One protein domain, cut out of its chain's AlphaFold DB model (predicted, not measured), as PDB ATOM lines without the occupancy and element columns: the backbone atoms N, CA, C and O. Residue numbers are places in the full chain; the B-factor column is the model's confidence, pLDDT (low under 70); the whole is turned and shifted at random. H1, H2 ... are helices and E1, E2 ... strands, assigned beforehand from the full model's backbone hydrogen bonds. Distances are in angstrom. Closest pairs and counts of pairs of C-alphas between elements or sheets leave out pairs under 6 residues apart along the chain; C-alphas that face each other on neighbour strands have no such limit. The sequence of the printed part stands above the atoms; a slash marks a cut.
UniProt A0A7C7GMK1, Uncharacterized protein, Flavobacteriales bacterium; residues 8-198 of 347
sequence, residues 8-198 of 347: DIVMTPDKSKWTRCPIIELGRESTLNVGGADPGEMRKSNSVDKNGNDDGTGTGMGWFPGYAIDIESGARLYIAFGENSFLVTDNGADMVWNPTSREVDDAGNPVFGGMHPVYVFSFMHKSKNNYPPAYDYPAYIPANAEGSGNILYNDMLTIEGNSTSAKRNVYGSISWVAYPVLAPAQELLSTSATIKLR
ATOM      1  N   ASP A   8     178.809 195.258 147.954       97.19
ATOM      2  CA  ASP A   8     179.460 195.049 149.246       97.19
ATOM      3  C   ASP A   8     180.785 195.787 149.276       97.19
ATOM      4  O   ASP A   8     181.668 195.486 148.477       97.19
ATOM      5  N   ILE A   9     180.923 196.737 150.204       97.81
ATOM      6  CA  ILE A   9     182.212 197.338 150.551       97.81
ATOM      7  C   ILE A   9     182.736 196.572 151.762       97.81
ATOM      8  O   ILE A   9     182.166 196.646 152.851       97.81
ATOM      9  N   VAL A  10     183.797 195.802 151.560       97.69
ATOM     10  CA  VAL A  10     184.438 194.981 152.585       97.69
ATOM     11  C   VAL A  10     185.660 195.717 153.102       97.69
ATOM     12  O   VAL A  10     186.569 196.017 152.333       97.69
ATOM     13  N   MET A  11     185.695 195.964 154.404       96.81
ATOM     14  CA  MET A  11     186.832 196.498 155.146       96.81
ATOM     15  C   MET A  11     187.543 195.346 155.850       96.81
ATOM     16  O   MET A  11     186.890 194.497 156.462       96.81
ATOM     17  N   THR A  12     188.869 195.282 155.750       97.00
ATOM     18  CA  THR A  12     189.639 194.143 156.271       97.00
ATOM     19  C   THR A  12     191.055 194.549 156.691       97.00
ATOM     20  O   THR A  12     191.709 195.292 155.953       97.00
ATOM     21  N   PRO A  13     191.584 194.030 157.819       96.25
ATOM     22  CA  PRO A  13     192.984 194.235 158.204       96.25
ATOM     23  C   PRO A  13     193.971 193.498 157.277       96.25
ATOM     24  O   PRO A  13     195.159 193.809 157.248       96.25
ATOM     25  N   ASP A  14     193.492 192.534 156.483       96.62
ATOM     26  CA  ASP A  14     194.291 191.807 155.492       96.62
ATOM     27  C   ASP A  14     194.730 192.718 154.327       96.62
ATOM     28  O   ASP A  14     193.999 192.921 153.350       96.62
ATOM     29  N   LYS A  15     195.965 193.226 154.418       95.88
ATOM     30  CA  LYS A  15     196.602 194.106 153.426       95.88
ATOM     31  C   LYS A  15     196.713 193.491 152.028       95.88
ATOM     32  O   LYS A  15     196.832 194.233 151.051       95.88
ATOM     33  N   SER A  16     196.659 192.163 151.875       95.75
ATOM     34  CA  SER A  16     196.671 191.529 150.544       95.75
ATOM     35  C   SER A  16     195.393 191.819 149.745       95.75
ATOM     36  O   SER A  16     195.400 191.773 148.517       95.75
ATOM     37  N   LYS A  17     194.307 192.187 150.435       96.25
ATOM     38  CA  LYS A  17     192.996 192.465 149.839       96.25
ATOM     39  C   LYS A  17     192.716 193.951 149.633       96.25
ATOM     40  O   LYS A  17     191.684 194.278 149.054       96.25
ATOM     41  N   TRP A  18     193.606 194.840 150.068       97.94
ATOM     42  CA  TRP A  18     193.430 196.289 149.937       97.94
ATOM     43  C   TRP A  18     193.370 196.731 148.471       97.94
ATOM     44  O   TRP A  18     193.866 196.039 147.580       97.94
ATOM     45  N   THR A  19     192.725 197.866 148.215       98.44
ATOM     46  CA  THR A  19     192.507 198.394 146.860       98.44
ATOM     47  C   THR A  19     193.365 199.630 146.645       98.44
ATOM     48  O   THR A  19     193.224 200.615 147.366       98.44
ATOM     49  N   ARG A  20     194.240 199.582 145.637       98.19
ATOM     50  CA  ARG A  20     195.037 200.725 145.191       98.19
ATOM     51  C   ARG A  20     194.122 201.699 144.454       98.19
ATOM     52  O   ARG A  20     193.465 201.310 143.486       98.19
ATOM     53  N   CYS A  21     194.059 202.944 144.903       98.06
ATOM     54  CA  CYS A  21     193.081 203.902 144.403       98.06
ATOM     55  C   CYS A  21     193.573 205.353 144.446       98.06
ATOM     56  O   CYS A  21     194.440 205.672 145.262       98.06
ATOM     57  N   PRO A  22     193.007 206.230 143.593       98.06
ATOM     58  CA  PRO A  22     193.219 207.666 143.701       98.06
ATOM     59  C   PRO A  22     192.618 208.240 144.980       98.06
ATOM     60  O   PRO A  22     191.549 207.803 145.426       98.06
ATOM     61  N   ILE A  23     193.283 209.263 145.506       98.19
ATOM     62  CA  ILE A  23     192.813 210.064 146.634       98.19
ATOM     63  C   ILE A  23     192.429 211.441 146.120       98.19
ATOM     64  O   ILE A  23     193.215 212.085 145.425       98.19
ATOM     65  N   ILE A  24     191.221 211.885 146.450       97.62
ATOM     66  CA  ILE A  24     190.628 213.127 145.952       97.62
ATOM     67  C   ILE A  24     190.719 214.212 147.023       97.62
ATOM     68  O   ILE A  24     190.305 213.995 148.160       97.62
ATOM     69  N   GLU A  25     191.215 215.390 146.656       97.44
ATOM     70  CA  GLU A  25     191.223 216.560 147.532       97.44
ATOM     71  C   GLU A  25     189.804 217.102 147.737       97.44
ATOM     72  O   GLU A  25     189.069 217.346 146.776       97.44
ATOM     73  N   LEU A  26     189.428 217.338 148.993       96.06
ATOM     74  CA  LEU A  26     188.118 217.882 149.361       96.06
ATOM     75  C   LEU A  26     188.172 219.277 149.993       96.06
ATOM     76  O   LEU A  26     187.122 219.901 150.180       96.06
ATOM     77  N   GLY A  27     189.362 219.763 150.337       94.44
ATOM     78  CA  GLY A  27     189.576 221.095 150.874       94.44
ATOM     79  C   GLY A  27     189.110 222.162 149.890       94.44
ATOM     80  O   GLY A  27     189.388 222.096 148.695       94.44
ATOM     81  N   ARG A  28     188.347 223.138 150.388       91.81
ATOM     82  CA  ARG A  28     187.642 224.130 149.559       91.81
ATOM     83  C   ARG A  28     188.548 225.195 148.957       91.81
ATOM     84  O   ARG A  28     188.249 225.703 147.883       91.81
ATOM     85  N   GLU A  29     189.616 225.537 149.666       94.62
ATOM     86  CA  GLU A  29     190.507 226.638 149.322       94.62
ATOM     87  C   GLU A  29     191.847 226.064 148.877       94.62
ATOM     88  O   GLU A  29     192.644 225.631 149.707       94.62
ATOM     89  N   SER A  30     192.129 226.082 147.573       94.38
ATOM     90  CA  SER A  30     193.343 225.456 147.039       94.38
ATOM     91  C   SER A  30     194.631 226.046 147.609       94.38
ATOM     92  O   SER A  30     195.608 225.329 147.778       94.38
ATOM     93  N   THR A  31     194.626 227.316 148.019       95.69
ATOM     94  CA  THR A  31     195.769 227.953 148.704       95.69
ATOM     95  C   THR A  31     196.120 227.334 150.061       95.69
ATOM     96  O   THR A  31     197.255 227.481 150.512       95.69
ATOM     97  N   LEU A  32     195.167 226.658 150.708       93.81
ATOM     98  CA  LEU A  32     195.349 225.978 151.992       93.81
ATOM     99  C   LEU A  32     195.580 224.471 151.825       93.81
ATOM    100  O   LEU A  32     196.034 223.816 152.762       93.81
ATOM    101  N   ASN A  33     195.289 223.931 150.642       95.75
ATOM    102  CA  ASN A  33     195.441 222.517 150.346       95.75
ATOM    103  C   ASN A  33     196.910 222.173 150.066       95.75
ATOM    104  O   ASN A  33     197.650 222.930 149.429       95.75
ATOM    105  N   VAL A  34     197.342 220.983 150.485       95.19
ATOM    106  CA  VAL A  34     198.713 220.511 150.235       95.19
ATOM    107  C   VAL A  34     198.981 220.442 148.728       95.19
ATOM    108  O   VAL A  34     198.234 219.818 147.976       95.19
ATOM    109  N   GLY A  35     200.060 221.099 148.294       94.00
ATOM    110  CA  GLY A  35     200.463 221.183 146.888       94.00
ATOM    111  C   GLY A  35     199.597 222.106 146.023       94.00
ATOM    112  O   GLY A  35     199.791 222.135 144.810       94.00
ATOM    113  N   GLY A  36     198.655 222.858 146.603       95.00
ATOM    114  CA  GLY A  36     197.760 223.715 145.828       95.00
ATOM    115  C   GLY A  36     196.749 222.924 144.994       95.00
ATOM    116  O   GLY A  36     196.491 223.286 143.848       95.00
ATOM    117  N   ALA A  37     196.287 221.772 145.486       95.38
ATOM    118  CA  ALA A  37     195.292 220.946 144.797       95.38
ATOM    119  C   ALA A  37     193.921 221.635 144.816       95.38
ATOM    120  O   ALA A  37     193.490 222.112 145.869       95.38
ATOM    121  N   ASP A  38     193.243 221.694 143.670       95.31
ATOM    122  CA  ASP A  38     191.875 222.209 143.616       95.31
ATOM    123  C   ASP A  38     190.875 221.157 144.142       95.31
ATOM    124  O   ASP A  38     191.119 219.951 144.034       95.31
ATOM    125  N   PRO A  39     189.724 221.573 144.706       94.25
ATOM    126  CA  PRO A  39     188.713 220.632 145.174       94.25
ATOM    127  C   PRO A  39     188.239 219.708 144.041       94.25
ATOM    128  O   PRO A  39     187.746 220.166 143.005       94.25
ATOM    129  N   GLY A  40     188.333 218.398 144.257       92.75
ATOM    130  CA  GLY A  40     187.990 217.373 143.271       92.75
ATOM    131  C   GLY A  40     189.133 216.953 142.336       92.75
ATOM    132  O   GLY A  40     188.912 216.057 141.514       92.75
ATOM    133  N   GLU A  41     190.322 217.557 142.440       95.38
ATOM    134  CA  GLU A  41     191.561 217.017 141.856       95.38
ATOM    135  C   GLU A  41     192.094 215.854 142.697       95.38
ATOM    136  O   GLU A  41     191.698 215.663 143.853       95.38
ATOM    137  N   MET A  42     193.013 215.066 142.137       96.94
ATOM    138  CA  MET A  42     193.786 214.151 142.962       96.94
ATOM    139  C   MET A  42     194.687 214.932 143.920       96.94
ATOM    140  O   MET A  42     195.165 216.033 143.631       96.94
ATOM    141  N   ARG A  43     194.953 214.341 145.084       96.50
ATOM    142  CA  ARG A  43     195.911 214.883 146.048       96.50
ATOM    143  C   ARG A  43     197.282 215.050 145.382       96.50
ATOM    144  O   ARG A  43     197.767 214.153 144.697       96.50
ATOM    145  N   LYS A  44     197.943 216.182 145.632       96.25
ATOM    146  CA  LYS A  44     199.288 216.474 145.096       96.25
ATOM    147  C   LYS A  44     200.430 215.939 145.972       96.25
ATOM    148  O   LYS A  44     201.591 216.087 145.603       96.25
ATOM    149  N   SER A  45     200.122 215.320 147.114       96.88
ATOM    150  CA  SER A  45     201.111 214.612 147.934       96.88
ATOM    151  C   SER A  45     201.609 213.341 147.244       96.88
ATOM    152  O   SER A  45     200.919 212.773 146.389       96.88
ATOM    153  N   ASN A  46     202.789 212.876 147.657       97.62
ATOM    154  CA  ASN A  46     203.367 211.629 147.165       97.62
ATOM    155  C   ASN A  46     202.425 210.452 147.426       97.62
ATOM    156  O   ASN A  46     201.744 210.387 148.451       97.62
ATOM    157  N   SER A  47     202.389 209.536 146.468       97.44
ATOM    158  CA  SER A  47     201.654 208.290 146.582       97.44
ATOM    159  C   SER A  47     202.247 207.418 147.682       97.44
ATOM    160  O   SER A  47     203.463 207.397 147.869       97.44
ATOM    161  N   VAL A  48     201.394 206.684 148.398       97.94
ATOM    162  CA  VAL A  48     201.818 205.924 149.582       97.94
ATOM    163  C   VAL A  48     201.594 204.421 149.469       97.94
ATOM    164  O   VAL A  48     200.626 203.943 148.870       97.94
ATOM    165  N   ASP A  49     202.478 203.652 150.101       96.81
ATOM    166  CA  ASP A  49     202.354 202.213 150.289       96.81
ATOM    167  C   ASP A  49     201.227 201.863 151.285       96.81
ATOM    168  O   ASP A  49     200.545 202.716 151.854       96.81
ATOM    169  N   LYS A  50     201.013 200.566 151.535       96.06
ATOM    170  CA  LYS A  50     199.981 200.089 152.480       96.06
ATOM    171  C   LYS A  50     200.285 200.429 153.949       96.06
ATOM    172  O   LYS A  50     199.550 199.995 154.839       96.06
ATOM    173  N   ASN A  51     201.394 201.103 154.233       95.50
ATOM    174  CA  ASN A  51     201.799 201.567 155.555       95.50
ATOM    175  C   ASN A  51     201.789 203.103 155.655       95.50
ATOM    176  O   ASN A  51     202.131 203.611 156.718       95.50
ATOM    177  N   GLY A  52     201.399 203.821 154.593       95.31
ATOM    178  CA  GLY A  52     201.382 205.285 154.565       95.31
ATOM    179  C   GLY A  52     202.739 205.926 154.255       95.31
ATOM    180  O   GLY A  52     202.888 207.131 154.413       95.31
ATOM    181  N   ASN A  53     203.739 205.153 153.824       97.50
ATOM    182  CA  ASN A  53     205.042 205.697 153.437       97.50
ATOM    183  C   ASN A  53     205.078 205.982 151.939       97.50
ATOM    184  O   ASN A  53     204.481 205.236 151.171       97.50
ATOM    185  N   ASP A  54     205.837 206.994 151.520       97.25
ATOM    186  CA  ASP A  54     206.090 207.272 150.101       97.25
ATOM    187  C   ASP A  54     206.577 206.010 149.366       97.25
ATOM    188  O   ASP A  54     207.551 205.371 149.775       97.25
ATOM    189  N   ASP A  55     205.880 205.644 148.291       95.88
ATOM    190  CA  ASP A  55     206.181 204.458 147.489       95.88
ATOM    191  C   ASP A  55     206.951 204.758 146.194       95.88
ATOM    192  O   ASP A  55     207.269 203.839 145.434       95.88
ATOM    193  N   GLY A  56     207.264 206.030 145.928       95.06
ATOM    194  CA  GLY A  56     208.032 206.460 144.764       95.06
ATOM    195  C   GLY A  56     207.300 206.321 143.425       95.06
ATOM    196  O   GLY A  56     207.936 206.432 142.375       95.06
ATOM    197  N   THR A  57     205.983 206.082 143.420       94.19
ATOM    198  CA  THR A  57     205.196 205.882 142.185       94.19
ATOM    199  C   THR A  57     204.562 207.159 141.626       94.19
ATOM    200  O   THR A  57     203.847 207.102 140.625       94.19
ATOM    201  N   GLY A  58     204.831 208.317 142.235       94.38
ATOM    202  CA  GLY A  58     204.286 209.614 141.834       94.38
ATOM    203  C   GLY A  58     203.422 210.217 142.933       94.38
ATOM    204  O   GLY A  58     203.792 210.157 144.101       94.38
ATOM    205  N   THR A  59     202.283 210.801 142.566       96.38
ATOM    206  CA  THR A  59     201.388 211.519 143.486       96.38
ATOM    207  C   THR A  59     199.946 211.036 143.375       96.38
ATOM    208  O   THR A  59     199.542 210.487 142.350       96.38
ATOM    209  N   GLY A  60     199.149 211.285 144.414       96.31
ATOM    210  CA  GLY A  60     197.689 211.162 144.343       96.31
ATOM    211  C   GLY A  60     197.117 209.755 144.501       96.31
ATOM    212  O   GLY A  60     195.906 209.588 144.365       96.31
ATOM    213  N   MET A  61     197.939 208.749 144.807       97.81
ATOM    214  CA  MET A  61     197.485 207.370 144.998       97.81
ATOM    215  C   MET A  61     197.741 206.863 146.416       97.81
ATOM    216  O   MET A  61     198.793 207.097 147.002       97.81
ATOM    217  N   GLY A  62     196.814 206.064 146.928       97.62
ATOM    218  CA  GLY A  62     196.993 205.333 148.177       97.62
ATOM    219  C   GLY A  62     196.170 204.059 148.197       97.62
ATOM    220  O   GLY A  62     195.832 203.491 147.152       97.62
ATOM    221  N   TRP A  63     195.863 203.573 149.395       98.12
ATOM    222  CA  TRP A  63     195.214 202.281 149.571       98.12
ATOM    223  C   TRP A  63     193.970 202.389 150.437       98.12
ATOM    224  O   TRP A  63     194.044 202.725 151.615       98.12
ATOM    225  N   PHE A  64     192.827 202.015 149.867       98.19
ATOM    226  CA  PHE A  64     191.622 201.783 150.646       98.19
ATOM    227  C   PHE A  64     191.758 200.433 151.377       98.19
ATOM    228  O   PHE A  64     192.078 199.432 150.714       98.19
ATOM    229  N   PRO A  65     191.507 200.362 152.702       97.62
ATOM    230  CA  PRO A  65     191.725 199.165 153.513       97.62
ATOM    231  C   PRO A  65     190.620 198.117 153.346       97.62
ATOM    232  O   PRO A  65     189.900 197.731 154.271       97.62
ATOM    233  N   GLY A  66     190.455 197.669 152.110       97.56
ATOM    234  CA  GLY A  66     189.303 196.902 151.701       97.56
ATOM    235  C   GLY A  66     189.132 196.840 150.196       97.56
ATOM    236  O   GLY A  66     190.024 197.191 149.422       97.56
ATOM    237  N   TYR A  67     187.957 196.398 149.779       97.94
ATOM    238  CA  TYR A  67     187.552 196.304 148.382       97.94
ATOM    239  C   TYR A  67     186.032 196.370 148.255       97.94
ATOM    240  O   TYR A  67     185.310 196.183 149.232       97.94
ATOM    241  N   ALA A  68     185.545 196.614 147.040       98.00
ATOM    242  CA  ALA A  68     184.122 196.612 146.732       98.00
ATOM    243  C   ALA A  68     183.800 195.550 145.676       98.00
ATOM    244  O   ALA A  68     184.586 195.348 144.747       98.00
ATOM    245  N   ILE A  69     182.657 194.882 145.818       95.88
ATOM    246  CA  ILE A  69     182.150 193.881 144.870       95.88
ATOM    247  C   ILE A  69     180.747 194.278 144.421       95.88
ATOM    248  O   ILE A  69     179.884 194.539 145.258       95.88
ATOM    249  N   ASP A  70     180.514 194.283 143.109       92.00
ATOM    250  CA  ASP A  70     179.167 194.293 142.533       92.00
ATOM    251  C   ASP A  70     178.567 192.891 142.695       92.00
ATOM    252  O   ASP A  70     179.088 191.910 142.160       92.00
ATOM    253  N   ILE A  71     177.485 192.794 143.467       88.19
ATOM    254  CA  ILE A  71     176.875 191.515 143.860       88.19
ATOM    255  C   ILE A  71     176.242 190.796 142.672       88.19
ATOM    256  O   ILE A  71     176.150 189.572 142.672       88.19
ATOM    257  N   GLU A  72     175.805 191.534 141.656       81.12
ATOM    258  CA  GLU A  72     175.128 190.939 140.510       81.12
ATOM    259  C   GLU A  72     176.106 190.363 139.482       81.12
ATOM    260  O   GLU A  72     175.786 189.390 138.805       81.12
ATOM    261  N   SER A  73     177.297 190.949 139.359       79.56
ATOM    262  CA  SER A  73     178.325 190.505 138.408       79.56
ATOM    263  C   SER A  73     179.487 189.743 139.044       79.56
ATOM    264  O   SER A  73     180.254 189.104 138.328       79.56
ATOM    265  N   GLY A  74     179.663 189.841 140.364       84.94
ATOM    266  CA  GLY A  74     180.845 189.344 141.072       84.94
ATOM    267  C   GLY A  74     182.123 190.142 140.780       84.94
ATOM    268  O   GLY A  74     183.202 189.763 141.235       84.94
ATOM    269  N   ALA A  75     182.035 191.238 140.021       89.31
ATOM    270  CA  ALA A  75     183.191 192.041 139.657       89.31
ATOM    271  C   ALA A  75     183.700 192.839 140.862       89.31
ATOM    272  O   ALA A  75     182.936 193.546 141.527       89.31
ATOM    273  N   ARG A  76     185.016 192.787 141.099       96.25
ATOM    274  CA  ARG A  76     185.683 193.742 141.988       96.25
ATOM    275  C   ARG A  76     185.655 195.122 141.333       96.25
ATOM    276  O   ARG A  76     185.911 195.243 140.135       96.25
ATOM    277  N   LEU A  77     185.321 196.145 142.103       97.50
ATOM    278  CA  LEU A  77     185.087 197.500 141.609       97.50
ATOM    279  C   LEU A  77     186.278 198.416 141.875       97.50
ATOM    280  O   LEU A  77     187.034 198.210 142.826       97.50
ATOM    281  N   TYR A  78     186.415 199.446 141.040       98.31
ATOM    282  CA  TYR A  78     187.302 200.564 141.340       98.31
ATOM    283  C   TYR A  78     186.714 201.382 142.493       98.31
ATOM    284  O   TYR A  78     185.495 201.553 142.604       98.31
ATOM    285  N   ILE A  79     187.605 201.887 143.338       98.31
ATOM    286  CA  ILE A  79     187.305 202.769 144.461       98.31
ATOM    287  C   ILE A  79     188.179 204.014 144.307       98.31
ATOM    288  O   ILE A  79     189.272 203.920 143.756       98.31
ATOM    289  N   ALA A  80     187.703 205.152 144.793       98.38
ATOM    290  CA  ALA A  80     188.528 206.280 145.214       98.38
ATOM    291  C   ALA A  80     188.080 206.687 146.615       98.38
ATOM    292  O   ALA A  80     186.943 206.395 146.999       98.38
ATOM    293  N   PHE A  81     188.926 207.373 147.370       98.06
ATOM    294  CA  PHE A  81     188.475 208.024 148.594       98.06
ATOM    295  C   PHE A  81     188.867 209.493 148.608       98.06
ATOM    296  O   PHE A  81     189.779 209.909 147.904       98.06
ATOM    297  N   GLY A  82     188.103 210.288 149.341       96.75
ATOM    298  CA  GLY A  82     188.405 211.692 149.556       96.75
ATOM    299  C   GLY A  82     189.191 211.896 150.841       96.75
ATOM    300  O   GLY A  82     189.106 211.079 151.753       96.75
ATOM    301  N   GLU A  83     189.926 212.993 150.892       95.19
ATOM    302  CA  GLU A  83     190.679 213.443 152.055       95.19
ATOM    303  C   GLU A  83     190.727 214.977 152.003       95.19
ATOM    304  O   GLU A  83     190.832 215.560 150.918       95.19
ATOM    305  N   ASN A  84     190.600 215.653 153.145       95.19
ATOM    306  CA  ASN A  84     190.682 217.112 153.204       95.19
ATOM    307  C   ASN A  84     191.988 217.547 153.866       95.19
ATOM    308  O   ASN A  84     192.099 217.530 155.091       95.19
ATOM    309  N   SER A  85     192.930 218.045 153.066       95.31
ATOM    310  CA  SER A  85     194.278 218.379 153.548       95.31
ATOM    311  C   SER A  85     194.398 219.564 154.475       95.31
ATOM    312  O   SER A  85     195.421 219.723 155.141       95.31
ATOM    313  N   PHE A  86     193.323 220.326 154.613       93.31
ATOM    314  CA  PHE A  86     193.218 221.337 155.645       93.31
ATOM    315  C   PHE A  86     192.912 220.744 157.035       93.31
ATOM    316  O   PHE A  86     193.296 221.317 158.055       93.31
ATOM    317  N   LEU A  87     192.251 219.582 157.108       93.25
ATOM    318  CA  LEU A  87     191.816 218.945 158.356       93.25
ATOM    319  C   LEU A  87     192.881 217.995 158.924       93.25
ATOM    320  O   LEU A  87     192.616 216.827 159.200       93.25
ATOM    321  N   VAL A  88     194.093 218.509 159.144       91.69
ATOM    322  CA  VAL A  88     195.243 217.722 159.638       91.69
ATOM    323  C   VAL A  88     194.960 217.056 160.991       91.69
ATOM    324  O   VAL A  88     195.392 215.932 161.229       91.69
ATOM    325  N   THR A  89     194.194 217.714 161.867       91.38
ATOM    326  CA  THR A  89     193.784 217.167 163.175       91.38
ATOM    327  C   THR A  89     192.947 215.895 163.052       91.38
ATOM    328  O   THR A  89     192.914 215.088 163.976       91.38
ATOM    329  N   ASP A  90     192.278 215.717 161.917       93.88
ATOM    330  CA  ASP A  90     191.425 214.575 161.630       93.88
ATOM    331  C   ASP A  90     192.022 213.701 160.517       93.88
ATOM    332  O   ASP A  90     191.282 213.112 159.741       93.88
ATOM    333  N   ASN A  91     193.358 213.621 160.462       94.88
ATOM    334  CA  ASN A  91     194.163 212.813 159.536       94.88
ATOM    335  C   ASN A  91     194.105 213.219 158.054       94.88
ATOM    336  O   ASN A  91     194.591 212.501 157.198       94.88
ATOM    337  N   GLY A  92     193.586 214.399 157.720       93.56
ATOM    338  CA  GLY A  92     193.315 214.748 156.326       93.56
ATOM    339  C   GLY A  92     194.529 215.041 155.423       93.56
ATOM    340  O   GLY A  92     194.333 215.469 154.288       93.56
ATOM    341  N   ALA A  93     195.772 214.882 155.894       93.25
ATOM    342  CA  ALA A  93     196.974 215.208 155.114       93.25
ATOM    343  C   ALA A  93     198.008 214.071 155.007       93.25
ATOM    344  O   ALA A  93     199.162 214.344 154.660       93.25
ATOM    345  N   ASP A  94     197.628 212.829 155.300       95.06
ATOM    346  CA  ASP A  94     198.538 211.683 155.385       95.06
ATOM    347  C   ASP A  94     198.411 210.669 154.234       95.06
ATOM    348  O   ASP A  94     199.206 209.730 154.177       95.06
ATOM    349  N   MET A  95     197.494 210.882 153.278       96.81
ATOM    350  CA  MET A  95     197.256 209.979 152.139       96.81
ATOM    351  C   MET A  95     196.745 208.586 152.546       96.81
ATOM    352  O   MET A  95     196.803 207.633 151.757       96.81
ATOM    353  N   VAL A  96     196.235 208.431 153.768       96.94
ATOM    354  CA  VAL A  96     195.716 207.175 154.304       96.94
ATOM    355  C   VAL A  96     194.224 207.320 154.566       96.94
ATOM    356  O   VAL A  96     193.736 208.307 155.092       96.94
ATOM    357  N   TRP A  97     193.452 206.289 154.224       97.12
ATOM    358  CA  TRP A  97     192.045 206.269 154.605       97.12
ATOM    359  C   TRP A  97     191.908 205.878 156.083       97.12
ATOM    360  O   TRP A  97     192.017 204.697 156.430       97.12
ATOM    361  N   ASN A  98     191.692 206.860 156.957       95.88
ATOM    362  CA  ASN A  98     191.647 206.673 158.410       95.88
ATOM    363  C   ASN A  98     190.713 207.680 159.124       95.88
ATOM    364  O   ASN A  98     191.163 208.461 159.968       95.88
ATOM    365  N   PRO A  99     189.390 207.643 158.855       95.88
ATOM    366  CA  PRO A  99     188.453 208.582 159.462       95.88
ATOM    367  C   PRO A  99     188.487 208.550 160.990       95.88
ATOM    368  O   PRO A  99     188.564 207.484 161.606       95.88
ATOM    369  N   THR A 100     188.353 209.723 161.606       95.38
ATOM    370  CA  THR A 100     188.208 209.855 163.062       95.38
ATOM    371  C   THR A 100     186.759 209.631 163.496       95.38
ATOM    372  O   THR A 100     185.852 209.513 162.672       95.38
ATOM    373  N   SER A 101     186.512 209.576 164.809       94.88
ATOM    374  CA  SER A 101     185.154 209.537 165.372       94.88
ATOM    375  C   SER A 101     184.541 210.926 165.592       94.88
ATOM    376  O   SER A 101     183.504 211.046 166.242       94.88
ATOM    377  N   ARG A 102     185.210 211.996 165.144       93.38
ATOM    378  CA  ARG A 102     184.815 213.379 165.422       93.38
ATOM    379  C   ARG A 102     183.774 213.849 164.412       93.38
ATOM    380  O   ARG A 102     184.063 213.987 163.229       93.38
ATOM    381  N   GLU A 103     182.562 214.140 164.868       91.81
ATOM    382  CA  GLU A 103     181.488 214.600 163.976       91.81
ATOM    383  C   GLU A 103     181.503 216.114 163.738       91.81
ATOM    384  O   GLU A 103     181.167 216.559 162.640       91.81
ATOM    385  N   VAL A 104     181.929 216.899 164.732       93.12
ATOM    386  CA  VAL A 104     181.952 218.370 164.689       93.12
ATOM    387  C   VAL A 104     183.253 218.940 165.246       93.12
ATOM    388  O   VAL A 104     183.912 218.314 166.082       93.12
ATOM    389  N   ASP A 105     183.613 220.138 164.790       88.81
ATOM    390  CA  ASP A 105     184.703 220.913 165.370       88.81
ATOM    391  C   ASP A 105     184.285 221.688 166.633       88.81
ATOM    392  O   ASP A 105     183.128 221.666 167.058       88.81
ATOM    393  N   ASP A 106     185.242 222.390 167.239       87.31
ATOM    394  CA  ASP A 106     185.035 223.148 168.481       87.31
ATOM    395  C   ASP A 106     184.121 224.373 168.280       87.31
ATOM    396  O   ASP A 106     183.578 224.914 169.243       87.31
ATOM    397  N   ALA A 107     183.933 224.806 167.029       89.94
ATOM    398  CA  ALA A 107     183.013 225.865 166.629       89.94
ATOM    399  C   ALA A 107     181.632 225.321 166.201       89.94
ATOM    400  O   ALA A 107     180.745 226.106 165.859       89.94
ATOM    401  N   GLY A 108     181.427 224.000 166.245       89.62
ATOM    402  CA  GLY A 108     180.187 223.325 165.868       89.62
ATOM    403  C   GLY A 108     180.018 223.083 164.365       89.62
ATOM    404  O   GLY A 108     178.929 222.690 163.940       89.62
ATOM    405  N   ASN A 109     181.050 223.300 163.545       88.06
ATOM    406  CA  ASN A 109     180.991 222.974 162.122       88.06
ATOM    407  C   ASN A 109     181.113 221.459 161.913       88.06
ATOM    408  O   ASN A 109     181.878 220.802 162.619       88.06
ATOM    409  N   PRO A 110     180.410 220.884 160.925       89.25
ATOM    410  CA  PRO A 110     180.512 219.463 160.618       89.25
ATOM    411  C   PRO A 110     181.898 219.089 160.070       89.25
ATOM    412  O   PRO A 110     182.355 219.664 159.084       89.25
ATOM    413  N   VAL A 111     182.516 218.073 160.676       90.25
ATOM    414  CA  VAL A 111     183.812 217.483 160.285       90.25
ATOM    415  C   VAL A 111     183.641 216.054 159.759       90.25
ATOM    416  O   VAL A 111     184.367 215.643 158.856       90.25
ATOM    417  N   PHE A 112     182.665 215.308 160.296       90.69
ATOM    418  CA  PHE A 112     182.309 213.941 159.884       90.69
ATOM    419  C   PHE A 112     183.517 213.005 159.695       90.69
ATOM    420  O   PHE A 112     183.686 212.380 158.654       90.69
ATOM    421  N   GLY A 113     184.384 212.898 160.699       91.88
ATOM    422  CA  GLY A 113     185.529 211.989 160.670       91.88
ATOM    423  C   GLY A 113     186.657 212.437 159.743       91.88
ATOM    424  O   GLY A 113     187.298 211.591 159.126       91.88
ATOM    425  N   GLY A 114     186.870 213.747 159.585       92.69
ATOM    426  CA  GLY A 114     187.975 214.313 158.792       92.69
ATOM    427  C   GLY A 114     187.734 214.358 157.288       92.69
ATOM    428  O   GLY A 114     188.633 214.675 156.520       92.69
ATOM    429  N   MET A 115     186.504 214.083 156.869       93.62
ATOM    430  CA  MET A 115     186.092 214.028 155.475       93.62
ATOM    431  C   MET A 115     186.756 212.939 154.628       93.62
ATOM    432  O   MET A 115     187.426 213.234 153.643       93.62
ATOM    433  N   HIS A 116     186.457 211.674 154.947       96.00
ATOM    434  CA  HIS A 116     186.970 210.498 154.232       96.00
ATOM    435  C   HIS A 116     185.904 209.707 153.438       96.00
ATOM    436  O   HIS A 116     185.702 208.510 153.691       96.00
ATOM    437  N   PRO A 117     185.174 210.320 152.483       96.44
ATOM    438  CA  PRO A 117     184.185 209.604 151.688       96.44
ATOM    439  C   PRO A 117     184.842 208.555 150.792       96.44
ATOM    440  O   PRO A 117     185.953 208.732 150.305       96.44
ATOM    441  N   VAL A 118     184.111 207.485 150.515       97.62
ATOM    442  CA  VAL A 118     184.497 206.397 149.620       97.62
ATOM    443  C   VAL A 118     183.587 206.434 148.401       97.62
ATOM    444  O   VAL A 118     182.366 206.326 148.520       97.62
ATOM    445  N   TYR A 119     184.179 206.560 147.220       98.06
ATOM    446  CA  TYR A 119     183.503 206.566 145.927       98.06
ATOM    447  C   TYR A 119     183.634 205.191 145.276       98.06
ATOM    448  O   TYR A 119     184.743 204.690 145.100       98.06
ATOM    449  N   VAL A 120     182.512 204.587 144.887       97.94
ATOM    450  CA  VAL A 120     182.481 203.274 144.228       97.94
ATOM    451  C   VAL A 120     182.050 203.416 142.774       97.94
ATOM    452  O   VAL A 120     180.963 203.924 142.477       97.94
ATOM    453  N   PHE A 121     182.871 202.904 141.859       97.06
ATOM    454  CA  PHE A 121     182.653 203.012 140.419       97.06
ATOM    455  C   PHE A 121     182.011 201.747 139.848       97.06
ATOM    456  O   PHE A 121     182.387 200.620 140.163       97.06
ATOM    457  N   SER A 122     181.018 201.948 138.989       92.94
ATOM    458  CA  SER A 122     180.164 200.900 138.434       92.94
ATOM    459  C   SER A 122     180.891 200.051 137.387       92.94
ATOM    460  O   SER A 122     181.393 200.584 136.399       92.94
ATOM    461  N   PHE A 123     180.848 198.725 137.518       92.25
ATOM    462  CA  PHE A 123     181.329 197.808 136.478       92.25
ATOM    463  C   PHE A 123     180.406 197.828 135.251       92.25
ATOM    464  O   PHE A 123     179.205 197.613 135.400       92.25
ATOM    465  N   MET A 124     180.948 198.048 134.049       89.81
ATOM    466  CA  MET A 124     180.239 197.969 132.759       89.81
ATOM    467  C   MET A 124     178.859 198.669 132.736       89.81
ATOM    468  O   MET A 124     177.858 198.099 132.294       89.81
ATOM    469  N   HIS A 125     178.769 199.897 133.262       86.88
ATOM    470  CA  HIS A 125     177.490 200.595 133.441       86.88
ATOM    471  C   HIS A 125     176.729 200.817 132.125       86.88
ATOM    472  O   HIS A 125     175.508 200.646 132.100       86.88
ATOM    473  N   LYS A 126     177.423 201.136 131.029       87.56
ATOM    474  CA  LYS A 126     176.814 201.334 129.707       87.56
ATOM    475  C   LYS A 126     176.347 200.018 129.110       87.56
ATOM    476  O   LYS A 126     175.181 199.908 128.729       87.56
ATOM    477  N   SER A 127     177.238 199.034 129.039       83.62
ATOM    478  CA  SER A 127     176.968 197.761 128.376       83.62
ATOM    479  C   SER A 127     175.892 196.949 129.098       83.62
ATOM    480  O   SER A 127     174.956 196.501 128.443       83.62
ATOM    481  N   LYS A 128     175.955 196.833 130.435       79.38
ATOM    482  CA  LYS A 128     174.976 196.060 131.230       79.38
ATOM    483  C   LYS A 128     173.560 196.612 131.141       79.38
ATOM    484  O   LYS A 128     172.591 195.868 131.239       79.38
ATOM    485  N   ASN A 129     173.438 197.932 131.033       79.12
ATOM    486  CA  ASN A 129     172.145 198.608 131.104       79.12
ATOM    487  C   ASN A 129     171.635 199.058 129.737       79.12
ATOM    488  O   ASN A 129     170.594 199.710 129.679       79.12
ATOM    489  N   ASN A 130     172.365 198.744 128.659       80.62
ATOM    490  CA  ASN A 130     172.129 199.288 127.326       80.62
ATOM    491  C   ASN A 130     171.870 200.807 127.380       80.62
ATOM    492  O   ASN A 130     170.874 201.311 126.860       80.62
ATOM    493  N   TYR A 131     172.743 201.524 128.093       84.38
ATOM    494  CA  TYR A 131     172.599 202.952 128.366       84.38
ATOM    495  C   TYR A 131     173.762 203.728 127.726       84.38
ATOM    496  O   TYR A 131     174.784 203.957 128.374       84.38
ATOM    497  N   PRO A 132     173.641 204.133 126.441       84.38
ATOM    498  CA  PRO A 132     174.727 204.752 125.677       84.38
ATOM    499  C   PRO A 132     175.430 205.960 126.318       84.38
ATOM    500  O   PRO A 132     176.631 206.092 126.074       84.38
ATOM    501  N   PRO A 133     174.750 206.825 127.107       85.44
ATOM    502  CA  PRO A 133     175.399 207.955 127.773       85.44
ATOM    503  C   PRO A 133     176.344 207.577 128.923       85.44
ATOM    504  O   PRO A 133     177.126 208.430 129.342       85.44
ATOM    505  N   ALA A 134     176.268 206.353 129.458       88.31
ATOM    506  CA  ALA A 134     177.177 205.886 130.504       88.31
ATOM    507  C   ALA A 134     178.552 205.477 129.953       88.31
ATOM    508  O   ALA A 134     178.801 205.473 128.745       88.31
ATOM    509  N   TYR A 135     179.441 205.099 130.866       90.56
ATOM    510  CA  TYR A 135     180.780 204.610 130.578       90.56
ATOM    511  C   TYR A 135     180.984 203.199 131.150       90.56
ATOM    512  O   TYR A 135     180.319 202.808 132.109       90.56
ATOM    513  N   ASP A 136     181.874 202.418 130.539       91.38
ATOM    514  CA  ASP A 136     182.171 201.047 130.954       91.38
ATOM    515  C   ASP A 136     183.544 200.979 131.623       91.38
ATOM    516  O   ASP A 136     184.564 200.891 130.943       91.38
ATOM    517  N   TYR A 137     183.569 200.945 132.958       94.50
ATOM    518  CA  TYR A 137     184.748 200.460 133.674       94.50
ATOM    519  C   TYR A 137     184.813 198.930 133.609       94.50
ATOM    520  O   TYR A 137     183.790 198.270 133.837       94.50
ATOM    521  N   PRO A 138     185.989 198.335 133.340       93.25
ATOM    522  CA  PRO A 138     186.179 196.902 133.512       93.25
ATOM    523  C   PRO A 138     186.252 196.551 135.004       93.25
ATOM    524  O   PRO A 138     186.229 197.423 135.874       93.25
ATOM    525  N   ALA A 139     186.347 195.258 135.311       94.31
ATOM    526  CA  ALA A 139     186.590 194.821 136.677       94.31
ATOM    527  C   ALA A 139     187.969 195.318 137.145       94.31
ATOM    528  O   ALA A 139     188.927 195.365 136.368       94.31
ATOM    529  N   TYR A 140     188.074 195.668 138.423       96.69
ATOM    530  CA  TYR A 140     189.345 195.964 139.064       96.69
ATOM    531  C   TYR A 140     190.163 194.675 139.190       96.69
ATOM    532  O   TYR A 140     189.744 193.717 139.845       96.69
ATOM    533  N   ILE A 141     191.351 194.663 138.588       95.94
ATOM    534  CA  ILE A 141     192.292 193.539 138.641       95.94
ATOM    535  C   ILE A 141     193.541 194.015 139.396       95.94
ATOM    536  O   ILE A 141     194.269 194.845 138.845       95.94
ATOM    537  N   PRO A 142     193.827 193.501 140.613       94.94
ATOM    538  CA  PRO A 142     194.950 193.969 141.433       94.94
ATOM    539  C   PRO A 142     196.291 193.972 140.693       94.94
ATOM    540  O   PRO A 142     196.971 194.989 140.662       94.94
ATOM    541  N   ALA A 143     196.610 192.882 139.986       93.31
ATOM    542  CA  ALA A 143     197.865 192.752 139.242       93.31
ATOM    543  C   ALA A 143     198.092 193.866 138.199       93.31
ATOM    544  O   ALA A 143     199.233 194.219 137.922       93.31
ATOM    545  N   ASN A 144     197.018 194.439 137.645       93.19
ATOM    546  CA  ASN A 144     197.109 195.534 136.679       93.19
ATOM    547  C   ASN A 144     197.115 196.897 137.384       93.19
ATOM    548  O   ASN A 144     197.868 197.794 137.010       93.19
ATOM    549  N   ALA A 145     196.254 197.052 138.392       92.81
ATOM    550  CA  ALA A 145     195.965 198.323 139.046       92.81
ATOM    551  C   ALA A 145     197.003 198.753 140.096       92.81
ATOM    552  O   ALA A 145     197.015 199.919 140.486       92.81
ATOM    553  N   GLU A 146     197.846 197.835 140.567       91.56
ATOM    554  CA  GLU A 146     198.960 198.145 141.473       91.56
ATOM    555  C   GLU A 146     200.208 198.650 140.726       91.56
ATOM    556  O   GLU A 146     201.056 199.303 141.324       91.56
ATOM    557  N   GLY A 147     200.302 198.391 139.417       85.88
ATOM    558  CA  GLY A 147     201.286 199.010 138.526       85.88
ATOM    559  C   GLY A 147     200.736 200.264 137.835       85.88
ATOM    560  O   GLY A 147     199.846 200.945 138.336       85.88
ATOM    561  N   SER A 148     201.204 200.547 136.618       85.56
ATOM    562  CA  SER A 148     200.723 201.679 135.802       85.56
ATOM    563  C   SER A 148     199.359 201.442 135.127       85.56
ATOM    564  O   SER A 148     198.860 202.299 134.398       85.56
ATOM    565  N   GLY A 149     198.751 200.267 135.324       92.56
ATOM    566  CA  GLY A 149     197.511 199.847 134.668       92.56
ATOM    567  C   GLY A 149     196.229 200.256 135.396       92.56
ATOM    568  O   GLY A 149     195.156 199.771 135.036       92.56
ATOM    569  N   ASN A 150     196.304 201.109 136.422       96.75
ATOM    570  CA  ASN A 150     195.119 201.588 137.129       96.75
ATOM    571  C   ASN A 150     194.311 202.548 136.244       96.75
ATOM    572  O   ASN A 150     194.694 203.696 136.030       96.75
ATOM    573  N   ILE A 151     193.186 202.068 135.714       97.19
ATOM    574  CA  ILE A 151     192.387 202.820 134.736       97.19
ATOM    575  C   ILE A 151     191.789 204.078 135.361       97.19
ATOM    576  O   ILE A 151     191.852 205.138 134.749       97.19
ATOM    577  N   LEU A 152     191.273 203.986 136.591       97.50
ATOM    578  CA  LEU A 152     190.689 205.141 137.268       97.50
ATOM    579  C   LEU A 152     191.732 206.247 137.487       97.50
ATOM    580  O   LEU A 152     191.442 207.408 137.225       97.50
ATOM    581  N   TYR A 153     192.951 205.893 137.897       97.25
ATOM    582  CA  TYR A 153     194.054 206.853 138.009       97.25
ATOM    583  C   TYR A 153     194.396 207.512 136.665       97.25
ATOM    584  O   TYR A 153     194.482 208.734 136.574       97.25
ATOM    585  N   ASN A 154     194.526 206.720 135.598       96.62
ATOM    586  CA  ASN A 154     194.836 207.242 134.264       96.62
ATOM    587  C   ASN A 154     193.725 208.165 133.723       96.62
ATOM    588  O   ASN A 154     194.008 209.174 133.070       96.62
ATOM    589  N   ASP A 155     192.461 207.859 134.022       97.00
ATOM    590  CA  ASP A 155     191.339 208.734 133.685       97.00
ATOM    591  C   ASP A 155     191.368 210.032 134.504       97.00
ATOM    592  O   ASP A 155     191.108 211.098 133.947       97.00
ATOM    593  N   MET A 156     191.731 209.975 135.791       96.56
ATOM    594  CA  MET A 156     191.905 211.166 136.632       96.56
ATOM    595  C   MET A 156     193.040 212.067 136.130       96.56
ATOM    596  O   MET A 156     192.830 213.268 135.983       96.56
ATOM    597  N   LEU A 157     194.186 211.505 135.730       96.31
ATOM    598  CA  LEU A 157     195.249 212.267 135.056       96.31
ATOM    599  C   LEU A 157     194.745 212.933 133.765       96.31
ATOM    600  O   LEU A 157     195.079 214.074 133.454       96.31
ATOM    601  N   THR A 158     193.900 212.231 133.008       97.38
ATOM    602  CA  THR A 158     193.295 212.771 131.783       97.38
ATOM    603  C   THR A 158     192.313 213.911 132.091       97.38
ATOM    604  O   THR A 158     192.203 214.862 131.312       97.38
ATOM    605  N   ILE A 159     191.609 213.852 133.227       96.69
ATOM    606  CA  ILE A 159     190.745 214.933 133.725       96.69
ATOM    607  C   ILE A 159     191.571 216.164 134.093       96.69
ATOM    608  O   ILE A 159     191.206 217.262 133.676       96.69
ATOM    609  N   GLU A 160     192.674 215.984 134.814       94.81
ATOM    610  CA  GLU A 160     193.607 217.062 135.181       94.81
ATOM    611  C   GLU A 160     194.293 217.667 133.943       94.81
ATOM    612  O   GLU A 160     194.584 218.859 133.891       94.81
ATOM    613  N   GLY A 161     194.408 216.889 132.862       95.75
ATOM    614  CA  GLY A 161     194.720 217.367 131.511       95.75
ATOM    615  C   GLY A 161     193.592 218.144 130.805       95.75
ATOM    616  O   GLY A 161     193.678 218.367 129.599       95.75
ATOM    617  N   ASN A 162     192.541 218.560 131.520       95.19
ATOM    618  CA  ASN A 162     191.362 219.295 131.036       95.19
ATOM    619  C   ASN A 162     190.419 218.521 130.092       95.19
ATOM    620  O   ASN A 162     189.682 219.115 129.296       95.19
ATOM    621  N   SER A 163     190.368 217.189 130.185       96.62
ATOM    622  CA  SER A 163     189.427 216.392 129.388       96.62
ATOM    623  C   SER A 163     188.008 216.392 129.969       96.62
ATOM    624  O   SER A 163     187.683 215.695 130.933       96.62
ATOM    625  N   THR A 164     187.103 217.124 129.317       94.88
ATOM    626  CA  THR A 164     185.675 217.163 129.688       94.88
ATOM    627  C   THR A 164     184.959 215.829 129.454       94.88
ATOM    628  O   THR A 164     184.014 215.495 130.174       94.88
ATOM    629  N   SER A 165     185.405 215.043 128.469       94.25
ATOM    630  CA  SER A 165     184.848 213.719 128.182       94.25
ATOM    631  C   SER A 165     185.225 212.709 129.265       94.25
ATOM    632  O   SER A 165     184.335 212.014 129.754       94.25
ATOM    633  N   ALA A 166     186.494 212.685 129.692       95.00
ATOM    634  CA  ALA A 166     186.943 211.861 130.811       95.00
ATOM    635  C   ALA A 166     186.205 212.257 132.093       95.00
ATOM    636  O   ALA A 166     185.637 211.396 132.758       95.00
ATOM    637  N   LYS A 167     186.065 213.563 132.363       94.69
ATOM    638  CA  LYS A 167     185.331 214.063 133.537       94.69
ATOM    639  C   LYS A 167     183.898 213.536 133.575       94.69
ATOM    640  O   LYS A 167     183.466 212.982 134.582       94.69
ATOM    641  N   ARG A 168     183.163 213.629 132.465       93.50
ATOM    642  CA  ARG A 168     181.803 213.074 132.383       93.50
ATOM    643  C   ARG A 168     181.783 211.555 132.604       93.50
ATOM    644  O   ARG A 168     180.879 211.062 133.273       93.50
ATOM    645  N   ASN A 169     182.751 210.826 132.054       93.81
ATOM    646  CA  ASN A 169     182.810 209.365 132.128       93.81
ATOM    647  C   ASN A 169     183.138 208.851 133.541       93.81
ATOM    648  O   ASN A 169     182.464 207.936 134.013       93.81
ATOM    649  N   VAL A 170     184.118 209.454 134.223       94.88
ATOM    650  CA  VAL A 170     184.528 209.085 135.590       94.88
ATOM    651  C   VAL A 170     183.399 209.381 136.570       94.88
ATOM    652  O   VAL A 170     182.869 208.473 137.209       94.88
ATOM    653  N   TYR A 171     182.957 210.639 136.634       93.00
ATOM    654  CA  TYR A 171     181.938 211.058 137.596       93.00
ATOM    655  C   TYR A 171     180.563 210.438 137.299       93.00
ATOM    656  O   TYR A 171     179.831 210.096 138.223       93.00
ATOM    657  N   GLY A 172     180.226 210.209 136.024       91.62
ATOM    658  CA  GLY A 172     179.003 209.501 135.626       91.62
ATOM    659  C   GLY A 172     179.019 207.993 135.917       91.62
ATOM    660  O   GLY A 172     177.975 207.345 135.833       91.62
ATOM    661  N   SER A 173     180.182 207.427 136.252       93.44
ATOM    662  CA  SER A 173     180.336 206.017 136.632       93.44
ATOM    663  C   SER A 173     180.208 205.770 138.136       93.44
ATOM    664  O   SER A 173     180.097 204.610 138.543       93.44
ATOM    665  N   ILE A 174     180.208 206.816 138.968       94.44
ATOM    666  CA  ILE A 174     180.046 206.683 140.421       94.44
ATOM    667  C   ILE A 174     178.642 206.140 140.715       94.44
ATOM    668  O   ILE A 174     177.635 206.753 140.364       94.44
ATOM    669  N   SER A 175     178.582 204.974 141.355       92.50
ATOM    670  CA  SER A 175     177.328 204.327 141.776       92.50
ATOM    671  C   SER A 175     176.953 204.676 143.205       92.50
ATOM    672  O   SER A 175     175.789 204.939 143.496       92.50
ATOM    673  N   TRP A 176     177.939 204.685 144.095       95.56
ATOM    674  CA  TRP A 176     177.741 204.915 145.513       95.56
ATOM    675  C   TRP A 176     178.820 205.838 146.046       95.56
ATOM    676  O   TRP A 176     179.987 205.732 145.666       95.56
ATOM    677  N   VAL A 177     178.409 206.712 146.957       95.75
ATOM    678  CA  VAL A 177     179.309 207.471 147.816       95.75
ATOM    679  C   VAL A 177     178.941 207.106 149.242       95.75
ATOM    680  O   VAL A 177     177.817 207.360 149.676       95.75
ATOM    681  N   ALA A 178     179.856 206.447 149.941       93.88
ATOM    682  CA  ALA A 178     179.712 206.129 151.352       93.88
ATOM    683  C   ALA A 178     180.556 207.107 152.164       93.88
ATOM    684  O   ALA A 178     181.635 207.495 151.733       93.88
ATOM    685  N   TYR A 179     180.090 207.481 153.349       92.50
ATOM    686  CA  TYR A 179     180.817 208.392 154.232       92.50
ATOM    687  C   TYR A 179     180.935 207.771 155.629       92.50
ATOM    688  O   TYR A 179     180.250 208.207 156.555       92.50
ATOM    689  N   PRO A 180     181.697 206.669 155.781       92.00
ATOM    690  CA  PRO A 180     181.796 206.005 157.067       92.00
ATOM    691  C   PRO A 180     182.689 206.806 158.016       92.00
ATOM    692  O   PRO A 180     183.734 207.320 157.626       92.00
ATOM    693  N   VAL A 181     182.264 206.869 159.273       93.06
ATOM    694  CA  VAL A 181     182.967 207.518 160.384       93.06
ATOM    695  C   VAL A 181     183.356 206.427 161.378       93.06
ATOM    696  O   VAL A 181     182.627 205.439 161.532       93.06
ATOM    697  N   LEU A 182     184.509 206.564 162.036       94.56
ATOM    698  CA  LEU A 182     184.934 205.598 163.045       94.56
ATOM    699  C   LEU A 182     184.015 205.683 164.267       94.56
ATOM    700  O   LEU A 182     183.711 206.767 164.763       94.56
ATOM    701  N   ALA A 183     183.571 204.536 164.775       92.88
ATOM    702  CA  ALA A 183     182.776 204.512 165.996       92.88
ATOM    703  C   ALA A 183     183.611 205.018 167.195       92.88
ATOM    704  O   ALA A 183     184.789 204.664 167.306       92.88
ATOM    705  N   PRO A 184     183.030 205.811 168.115       92.88
ATOM    706  CA  PRO A 184     183.751 206.307 169.282       92.88
ATOM    707  C   PRO A 184     184.404 205.182 170.096       92.88
ATOM    708  O   PRO A 184     183.793 204.138 170.334       92.88
ATOM    709  N   ALA A 185     185.639 205.421 170.543       91.06
ATOM    710  CA  ALA A 185     186.445 204.481 171.330       91.06
ATOM    711  C   ALA A 185     186.713 203.116 170.657       91.06
ATOM    712  O   ALA A 185     187.043 202.151 171.344       91.06
ATOM    713  N   GLN A 186     186.578 203.023 169.332       93.44
ATOM    714  CA  GLN A 186     186.984 201.849 168.561       93.44
ATOM    715  C   GLN A 186     188.309 202.097 167.847       93.44
ATOM    716  O   GLN A 186     188.640 203.225 167.489       93.44
ATOM    717  N   GLU A 187     189.047 201.018 167.604       93.44
ATOM    718  CA  GLU A 187     190.227 201.036 166.748       93.44
ATOM    719  C   GLU A 187     189.835 200.646 165.321       93.44
ATOM    720  O   GLU A 187     189.116 199.662 165.090       93.44
ATOM    721  N   LEU A 188     190.309 201.434 164.357       92.56
ATOM    722  CA  LEU A 188     190.070 201.208 162.941       92.56
ATOM    723  C   LEU A 188     190.618 199.833 162.515       92.56
ATOM    724  O   LEU A 188     191.769 199.510 162.781       92.56
ATOM    725  N   LEU A 189     189.791 199.032 161.831       92.44
ATOM    726  CA  LEU A 189     190.122 197.674 161.357       92.44
ATOM    727  C   LEU A 189     190.464 196.653 162.461       92.44
ATOM    728  O   LEU A 189     191.022 195.599 162.154       92.44
ATOM    729  N   SER A 190     190.060 196.897 163.714       92.81
ATOM    730  CA  SER A 190     190.101 195.889 164.793       92.81
ATOM    731  C   SER A 190     189.353 194.596 164.437       92.81
ATOM    732  O   SER A 190     189.716 193.508 164.883       92.81
ATOM    733  N   THR A 191     188.337 194.702 163.578       90.88
ATOM    734  CA  THR A 191     187.646 193.575 162.943       90.88
ATOM    735  C   THR A 191     187.346 193.886 161.482       90.88
ATOM    736  O   THR A 191     187.219 195.052 161.100       90.88
ATOM    737  N   SER A 192     187.163 192.846 160.669       94.00
ATOM    738  CA  SER A 192     186.597 193.013 159.331       94.00
ATOM    739  C   SER A 192     185.126 193.423 159.410       94.00
ATOM    740  O   SER A 192     184.368 192.884 160.218       94.00
ATOM    741  N   ALA A 193     184.706 194.331 158.533       94.12
ATOM    742  CA  ALA A 193     183.330 194.812 158.450       94.12
ATOM    743  C   ALA A 193     182.869 194.866 156.992       94.12
ATOM    744  O   ALA A 193     183.657 195.172 156.101       94.12
ATOM    745  N   THR A 194     181.585 194.606 156.740       96.06
ATOM    746  CA  THR A 194     181.007 194.691 155.391       96.06
ATOM    747  C   THR A 194     179.830 195.653 155.382       96.06
ATOM    748  O   THR A 194     178.809 195.401 156.023       96.06
ATOM    749  N   ILE A 195     179.949 196.729 154.607       95.06
ATOM    750  CA  ILE A 195     178.869 197.680 154.345       95.06
ATOM    751  C   ILE A 195     178.078 197.167 153.140       95.06
ATOM    752  O   ILE A 195     178.591 197.109 152.020       95.06
ATOM    753  N   LYS A 196     176.821 196.781 153.384       95.44
ATOM    754  CA  LYS A 196     175.926 196.205 152.376       95.44
ATOM    755  C   LYS A 196     175.015 197.280 151.792       95.44
ATOM    756  O   LYS A 196     174.045 197.686 152.424       95.44
ATOM    757  N   LEU A 197     175.292 197.697 150.563       93.19
ATOM    758  CA  LEU A 197     174.446 198.608 149.797       93.19
ATOM    759  C   LEU A 197     173.538 197.759 148.909       93.19
ATOM    760  O   LEU A 197     174.010 197.014 148.046       93.19
ATOM    761  N   ARG A 198     172.230 197.781 149.175       90.56
ATOM    762  CA  ARG A 198     171.254 196.917 148.497       90.56
ATOM    763  C   ARG A 198     170.230 197.751 147.762       90.56
ATOM    764  O   ARG A 198     169.573 198.601 148.356       90.56
TER     765      ARG A 198
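This is residues 8 to 198 of the 347 residues of an uncharacterized protein of Flavobacteriales bacterium (UniProt A0A7C7GMK1). Two sheets lie partly face to face as a small sandwich with crossed strands: a strongly twisted five-strand sheet, order E5 E2 E7 E8 E9, mixed, and a three-strand antiparallel sheet, E6 E1 E10. Helix H4 covers E2, H5 folds back on H4, the hairpin E3 E4 sits past edge strand E5, and long loops surround these parts. The 191 printed residues run E1 to E7, H1, E8, H2 to H5, E9, E10; the class is mixed, helices and strands, with 79 residues in named elements, under half. The whole is compact, radius of gyration of the C-alphas 16.1 A, spanning 49 by 38 by 33 A.

E1, residues 8 to 11, is antiparallel to E6, residues 66 to 70 (N 10 and O 67, 2.8 A), and to E10, residues 193 to 197 (N 11 and O 193, 2.8 A). E2, residues 19 to 25, is antiparallel to E5, residues 61 to 64 (N 21 and O 62, 2.9 A), and parallel to E7, residues 79 to 83 (N 24 and O 81, 2.8 A). E3, residues 46 to 48, and E4, residues 54 to 59, form a hairpin (N 47 and O 58, 2.8 A). E5 runs on into E6 at 78 degrees. E7 is antiparallel to E8, residues 118 to 121 (N 119 and O 80, 2.8 A), and E8 to E9, residues 174 to 178 (N 118 and O 178, 2.8 A). In the sandwich the facing parts are 9.9 A centre to centre, their strands at 61 degrees. H1, residues 112 to 115, only grazes the larger sheet; H3, residues 142 to 145, only just on it with 5 pairs of C-alphas within 10 A, only grazes it too. H2, residues 125 to 129, is on neither sheet. H4, residues 151 to 160, is on the larger sheet at a height of 10.2 A, along E2 at 8 degrees on the local plane; their closest C-alphas, Pro 22 and Tyr 153, are 5.8 A apart. H4 and H5, residues 164 to 171, a helical hairpin, touch at C-alphas 159 and 167, 5.5 A, opposite ways at a steep tilt of 45 degrees. In H4 and H5 every O i to N i+4 pair is within hydrogen-bond range; H2 has 0 of 1, and 0 of 2 O i to N i+3 pairs.

E1 begins at C-alpha 8 (179.460, 195.049, 149.246). E2 is 18.2 A long, H4 14.3 A and E6 13.9 A. E10 ends at C-alpha 197 (174.446, 198.608, 149.797).

The C-alphas farthest apart, Asp 106 and Asn 130, are 49.3 A apart. The printed part has no cut. Links E2 to E3, E7 to H1, H2 to H3 and E9 to E10 are long. Mean pLDDT of the printed part is 94.0; no printed residue is under 70.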